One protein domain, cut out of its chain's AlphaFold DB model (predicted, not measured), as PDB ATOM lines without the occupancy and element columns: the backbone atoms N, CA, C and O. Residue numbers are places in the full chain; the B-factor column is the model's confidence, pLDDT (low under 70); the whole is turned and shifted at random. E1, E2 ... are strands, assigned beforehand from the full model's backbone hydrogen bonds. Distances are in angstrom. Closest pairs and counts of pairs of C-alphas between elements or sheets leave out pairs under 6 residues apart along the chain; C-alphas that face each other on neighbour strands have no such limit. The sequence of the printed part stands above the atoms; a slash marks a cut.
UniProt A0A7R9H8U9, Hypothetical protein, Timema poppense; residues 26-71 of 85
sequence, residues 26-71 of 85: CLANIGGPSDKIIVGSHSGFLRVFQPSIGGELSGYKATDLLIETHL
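What this domain is: This is residues 26 to 71 of the 85 residues of the protein "Hypothetical protein" of Timema poppense (UniProt A0A7R9H8U9). What does the model look like? It is a single four-stranded antiparallel sheet, E1, E2, E3 and E4 side by side in chain order, with a long loop of residues 50 to 64 reaching away from one end of the E3 and E4 hairpin to make one tip of the shape. What are the counts and the class? The printed part has 46 residues with four named strands, E1, E2, E3 and E4 along the chain, and no named helix; the class is all strand, though under half of the residues, 19 of the 46, are in named elements. How compact is it? It is only just loose, close to compact, with a radius of gyration of the C-alphas of 11.6 A, and elongated, with spans of 36 by 20 by 14 A.

Where its parts are: Where are the longer strands? E4 is residues 65 to 70, 14.0 A from first to last C-alpha, and C-alpha 70 is at (135.549, 8.660, -3.609). E3 is residues 45 to 49 and E2 is residues 36 to 40, each 12.9 A long. Where is the first strand? E1 is residues 26 to 28, 6.4 A long, and begins with C-alpha 26 at (124.045, 21.654, -1.721).

How they stand to each other: How do the strands pair? They make a meander, each strand the antiparallel neighbour of the one before, and each successive pair is a hairpin. The directions of E3 and E4 stand at 172 degrees, with N 46 and O 69 at 2.9 A and N 66 and O 48 at 2.8 A, both within hydrogen-bond range. What is beside E3 and E2? E2 and E3 stand at 169 degrees, with C-alphas 40 and 46 facing each other at 4.5 A and N 47 and O 39 within hydrogen-bond range at 2.8 A. E1 and E2 stand at 151 degrees, with N 38 and O 26 within hydrogen-bond range at 2.8 A. Which strands are at the edges? E1 and E4 are the edge strands and are apart from each other, and E1 is also apart from E3.

The domain as a whole: How far does it reach? The two C-alphas farthest apart are those of Glu 56 and Leu 71, at 36.6 A. How flat is the sheet? From edge to edge the strands' lines turn by 46 degrees, and its C-alphas lie up to 3.7 A off the best plane through them. Are there cuts or long links? The printed part has no cut; the link from E3 to E4, 15 residues, is long, that from E1 to E2 is short and that from E2 to E3 is tight. Where is confidence low? The mean pLDDT of the printed part is 91.1, and residues 54 to 57 are under 70.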
ATOM      1  N   CYS A  26     124.792  21.278  -2.919       97.81
ATOM      2  CA  CYS A  26     124.045  21.654  -1.721       97.81
ATOM      3  C   CYS A  26     124.839  22.673  -0.895       97.81
ATOM      4  O   CYS A  26     126.040  22.512  -0.682       97.81
ATOM      5  N   LEU A  27     124.165  23.720  -0.420       97.44
ATOM      6  CA  LEU A  27     124.709  24.653   0.564       97.44
ATOM      7  C   LEU A  27     124.046  24.381   1.907       97.44
ATOM      8  O   LEU A  27     122.819  24.444   2.006       97.44
ATOM      9  N   ALA A  28     124.844  24.067   2.923       97.31
ATOM     10  CA  ALA A  28     124.322  23.861   4.267       97.31
ATOM     11  C   ALA A  28     125.398  24.003   5.342       97.31
ATOM     12  O   ALA A  28     126.562  23.637   5.150       97.31
ATOM     13  N   ASN A  29     124.983  24.450   6.524       95.44
ATOM     14  CA  ASN A  29     125.801  24.373   7.721       95.44
ATOM     15  C   ASN A  29     125.764  22.950   8.296       95.44
ATOM     16  O   ASN A  29     124.876  22.588   9.065       95.44
ATOM     17  N   ILE A  30     126.765  22.148   7.930       91.38
ATOM     18  CA  ILE A  30     127.003  20.799   8.473       91.38
ATOM     19  C   ILE A  30     128.001  20.796   9.647       91.38
ATOM     20  O   ILE A  30     128.636  19.784   9.929       91.38
ATOM     21  N   GLY A  31     128.164  21.939  10.323       84.06
ATOM     22  CA  GLY A  31     129.034  22.119  11.484       84.06
ATOM     23  C   GLY A  31     129.900  23.377  11.379       84.06
ATOM     24  O   GLY A  31     130.501  23.655  10.341       84.06
ATOM     25  N   GLY A  32     130.009  24.134  12.472       86.19
ATOM     26  CA  GLY A  32     130.793  25.372  12.533       86.19
ATOM     27  C   GLY A  32     129.982  26.647  12.239       86.19
ATOM     28  O   GLY A  32     128.756  26.642  12.354       86.19
ATOM     29  N   PRO A  33     130.656  27.768  11.913       88.25
ATOM     30  CA  PRO A  33     130.039  29.099  11.935       88.25
ATOM     31  C   PRO A  33     129.303  29.509  10.649       88.25
ATOM     32  O   PRO A  33     128.611  30.520  10.658       88.25
ATOM     33  N   SER A  34     129.470  28.789   9.536       92.38
ATOM     34  CA  SER A  34     128.891  29.164   8.238       92.38
ATOM     35  C   SER A  34     128.591  27.951   7.358       92.38
ATOM     36  O   SER A  34     129.079  26.841   7.614       92.38
ATOM     37  N   ASP A  35     127.772  28.186   6.331       95.88
ATOM     38  CA  ASP A  35     127.429  27.192   5.320       95.88
ATOM     39  C   ASP A  35     128.666  26.723   4.551       95.88
ATOM     40  O   ASP A  35     129.593  27.488   4.272       95.88
ATOM     41  N   LYS A  36     128.654  25.440   4.193       96.50
ATOM     42  CA  LYS A  36     129.659  24.804   3.343       96.50
ATOM     43  C   LYS A  36     129.070  24.512   1.981       96.50
ATOM     44  O   LYS A  36     127.868  24.275   1.854       96.50
ATOM     45  N   ILE A  37     129.944  24.489   0.986       97.38
ATOM     46  CA  ILE A  37     129.604  24.071  -0.368       97.38
ATOM     47  C   ILE A  37     129.836  22.569  -0.456       97.38
ATOM     48  O   ILE A  37     130.970  22.109  -0.358       97.38
ATOM     49  N   ILE A  38     128.768  21.801  -0.626       98.06
ATOM     50  CA  ILE A  38     128.808  20.345  -0.743       98.06
ATOM     51  C   ILE A  38     128.549  20.002  -2.206       98.06
ATOM     52  O   ILE A  38     127.537  20.418  -2.770       98.06
ATOM     53  N   VAL A  39     129.465  19.253  -2.817       98.25
ATOM     54  CA  VAL A  39     129.391  18.851  -4.223       98.25
ATOM     55  C   VAL A  39     129.514  17.337  -4.327       98.25
ATOM     56  O   VAL A  39     130.466  16.762  -3.805       98.25
ATOM     57  N   GLY A  40     128.571  16.692  -5.007       98.31
ATOM     58  CA  GLY A  40     128.637  15.275  -5.361       98.31
ATOM     59  C   GLY A  40     128.659  15.098  -6.874       98.31
ATOM     60  O   GLY A  40     127.797  15.648  -7.548       98.31
ATOM     61  N   SER A  41     129.624  14.350  -7.409       97.94
ATOM     62  CA  SER A  41     129.710  14.079  -8.849       97.94
ATOM     63  C   SER A  41     129.151  12.716  -9.241       97.94
ATOM     64  O   SER A  41     129.146  11.760  -8.457       97.94
ATOM     65  N   HIS A  42     128.761  12.577 -10.511       97.94
ATOM     66  CA  HIS A  42     128.376  11.278 -11.069       97.94
ATOM     67  C   HIS A  42     129.555  10.297 -11.179       97.94
ATOM     68  O   HIS A  42     129.339   9.106 -11.374       97.94
ATOM     69  N   SER A  43     130.796  10.763 -11.008       97.50
ATOM     70  CA  SER A  43     131.982   9.901 -10.910       97.50
ATOM     71  C   SER A  43     132.177   9.311  -9.503       97.50
ATOM     72  O   SER A  43     133.091   8.514  -9.293       97.50
ATOM     73  N   GLY A  44     131.326   9.688  -8.537       97.50
ATOM     74  CA  GLY A  44     131.344   9.186  -7.161       97.50
ATOM     75  C   GLY A  44     132.140  10.048  -6.179       97.50
ATOM     76  O   GLY A  44     132.274   9.669  -5.017       97.50
ATOM     77  N   PHE A  45     132.683  11.196  -6.599       98.25
ATOM     78  CA  PHE A  45     133.428  12.077  -5.696       98.25
ATOM     79  C   PHE A  45     132.482  12.966  -4.888       98.25
ATOM     80  O   PHE A  45     131.698  13.727  -5.455       98.25
ATOM     81  N   LEU A  46     132.598  12.904  -3.562       98.06
ATOM     82  CA  LEU A  46     131.953  13.825  -2.629       98.06
ATOM     83  C   LEU A  46     132.997  14.807  -2.095       98.06
ATOM     84  O   LEU A  46     134.001  14.397  -1.509       98.06
ATOM     85  N   ARG A  47     132.736  16.103  -2.271       98.12
ATOM     86  CA  ARG A  47     133.596  17.197  -1.816       98.12
ATOM     87  C   ARG A  47     132.835  18.160  -0.923       98.12
ATOM     88  O   ARG A  47     131.678  18.484  -1.187       98.12
ATOM     89  N   VAL A  48     133.502  18.647   0.117       97.56
ATOM     90  CA  VAL A  48     132.987  19.700   0.999       97.56
ATOM     91  C   VAL A  48     133.998  20.832   1.042       97.56
ATOM     92  O   VAL A  48     135.130  20.634   1.482       97.56
ATOM     93  N   PHE A  49     133.570  22.024   0.635       96.69
ATOM     94  CA  PHE A  49     134.387  23.225   0.653       96.69
ATOM     95  C   PHE A  49     133.903  24.235   1.695       96.69
ATOM     96  O   PHE A  49     132.704  24.438   1.894       96.69
ATOM     97  N   GLN A  50     134.860  24.928   2.301       94.88
ATOM     98  CA  GLN A  50     134.669  26.124   3.109       94.88
ATOM     99  C   GLN A  50     135.547  27.235   2.520       94.88
ATOM    100  O   GLN A  50     136.720  27.337   2.879       94.88
ATOM    101  N   PRO A  51     135.004  28.071   1.619       92.44
ATOM    102  CA  PRO A  51     135.758  29.170   1.029       92.44
ATOM    103  C   PRO A  51     136.299  30.126   2.099       92.44
ATOM    104  O   PRO A  51     135.533  30.675   2.897       92.44
ATOM    105  N   SER A  52     137.612  30.362   2.104       87.19
ATOM    106  CA  SER A  52     138.230  31.381   2.954       87.19
ATOM    107  C   SER A  52     138.192  32.755   2.272       87.19
ATOM    108  O   SER A  52     139.090  33.151   1.530       87.19
ATOM    109  N   ILE A  53     137.120  33.507   2.528       79.50
ATOM    110  CA  ILE A  53     136.933  34.851   1.966       79.50
ATOM    111  C   ILE A  53     137.641  35.868   2.875       79.50
ATOM    112  O   ILE A  53     137.110  36.269   3.908       79.50
ATOM    113  N   GLY A  54     138.866  36.261   2.513       68.12
ATOM    114  CA  GLY A  54     139.639  37.278   3.236       68.12
ATOM    115  C   GLY A  54     140.957  37.638   2.538       68.12
ATOM    116  O   GLY A  54     141.761  36.754   2.240       68.12
ATOM    117  N   GLY A  55     141.174  38.938   2.294       65.38
ATOM    118  CA  GLY A  55     142.344  39.501   1.598       65.38
ATOM    119  C   GLY A  55     142.017  40.097   0.221       65.38
ATOM    120  O   GLY A  55     140.919  39.912  -0.296       65.38
ATOM    121  N   GLU A  56     142.965  40.826  -0.383       54.72
ATOM    122  CA  GLU A  56     142.721  41.611  -1.612       54.72
ATOM    123  C   GLU A  56     142.488  40.768  -2.886       54.72
ATOM    124  O   GLU A  56     142.021  41.299  -3.892       54.72
ATOM    125  N   LEU A  57     142.738  39.454  -2.845       56.19
ATOM    126  CA  LEU A  57     142.612  38.526  -3.979       56.19
ATOM    127  C   LEU A  57     142.231  37.117  -3.491       56.19
ATOM    128  O   LEU A  57     143.002  36.170  -3.652       56.19
ATOM    129  N   SER A  58     141.092  36.948  -2.814       70.62
ATOM    130  CA  SER A  58     140.704  35.593  -2.405       70.62
ATOM    131  C   SER A  58     140.380  34.740  -3.638       70.62
ATOM    132  O   SER A  58     139.602  35.122  -4.504       70.62
ATOM    133  N   GLY A  59     141.041  33.593  -3.717       84.38
ATOM    134  CA  GLY A  59     140.846  32.527  -4.689       84.38
ATOM    135  C   GLY A  59     140.946  31.192  -3.955       84.38
ATOM    136  O   GLY A  59     141.116  31.172  -2.735       84.38
ATOM    137  N   TYR A  60     140.837  30.083  -4.682       91.12
ATOM    138  CA  TYR A  60     140.897  28.757  -4.073       91.12
ATOM    139  C   TYR A  60     142.231  28.490  -3.367       91.12
ATOM    140  O   TYR A  60     143.307  28.696  -3.933       91.12
ATOM    141  N   LYS A  61     142.150  27.971  -2.141       92.88
ATOM    142  CA  LYS A  61     143.273  27.407  -1.388       92.88
ATOM    143  C   LYS A  61     143.002  25.939  -1.103       92.88
ATOM    144  O   LYS A  61     141.866  25.550  -0.863       92.88
ATOM    145  N   ALA A  62     144.059  25.133  -1.020       91.69
ATOM    146  CA  ALA A  62     143.930  23.715  -0.675       91.69
ATOM    147  C   ALA A  62     143.220  23.491   0.676       91.69
ATOM    148  O   ALA A  62     142.500  22.516   0.837       91.69
ATOM    149  N   THR A  63     143.365  24.425   1.621       93.19
ATOM    150  CA  THR A  63     142.678  24.400   2.923       93.19
ATOM    151  C   THR A  63     141.174  24.653   2.838       93.19
ATOM    152  O   THR A  63     140.469  24.400   3.810       93.19
ATOM    153  N   ASP A  64     140.680  25.182   1.715       94.38
ATOM    154  CA  ASP A  64     139.249  25.390   1.510       94.38
ATOM    155  C   ASP A  64     138.533  24.062   1.231       94.38
ATOM    156  O   ASP A  64     137.331  23.978   1.450       94.38
ATOM    157  N   LEU A  65     139.238  23.024   0.762       96.38
ATOM    158  CA  LEU A  65     138.703  21.670   0.617       96.38
ATOM    159  C   LEU A  65     138.833  20.932   1.953       96.38
ATOM    160  O   LEU A  65     139.917  20.516   2.351       96.38
ATOM    161  N   LEU A  66     137.712  20.778   2.655       95.56
ATOM    162  CA  LEU A  66     137.677  20.144   3.971       95.56
ATOM    163  C   LEU A  66     137.665  18.619   3.875       95.56
ATOM    164  O   LEU A  66     138.295  17.937   4.680       95.56
ATOM    165  N   ILE A  67     136.892  18.089   2.926       95.50
ATOM    166  CA  ILE A  67     136.704  16.653   2.716       95.50
ATOM    167  C   ILE A  67     136.673  16.397   1.217       95.50
ATOM    168  O   ILE A  67     135.934  17.065   0.495       95.50
ATOM    169  N   GLU A  68     137.412  15.383   0.784       97.31
ATOM    170  CA  GLU A  68     137.266  14.739  -0.514       97.31
ATOM    171  C   GLU A  68     137.258  13.229  -0.295       97.31
ATOM    172  O   GLU A  68     138.142  12.683   0.365       97.31
ATOM    173  N   THR A  69     136.235  12.554  -0.805       97.88
ATOM    174  CA  THR A  69     136.141  11.096  -0.738       97.88
ATOM    175  C   THR A  69     135.555  10.541  -2.025       97.88
ATOM    176  O   THR A  69     134.679  11.159  -2.635       97.88
ATOM    177  N   HIS A  70     136.043   9.373  -2.438       97.81
ATOM    178  CA  HIS A  70     135.549   8.660  -3.609       97.81
ATOM    179  C   HIS A  70     134.669   7.497  -3.163       97.81
ATOM    180  O   HIS A  70     135.135   6.532  -2.556       97.81
ATOM    181  N   LEU A  71     133.374   7.609  -3.439       97.38
ATOM    182  CA  LEU A  71     132.404   6.548  -3.217       97.38
ATOM    183  C   LEU A  71     132.391   5.597  -4.418       97.38
ATOM    184  O   LEU A  71     132.666   5.986  -5.549       97.38
TER     185      LEU A  71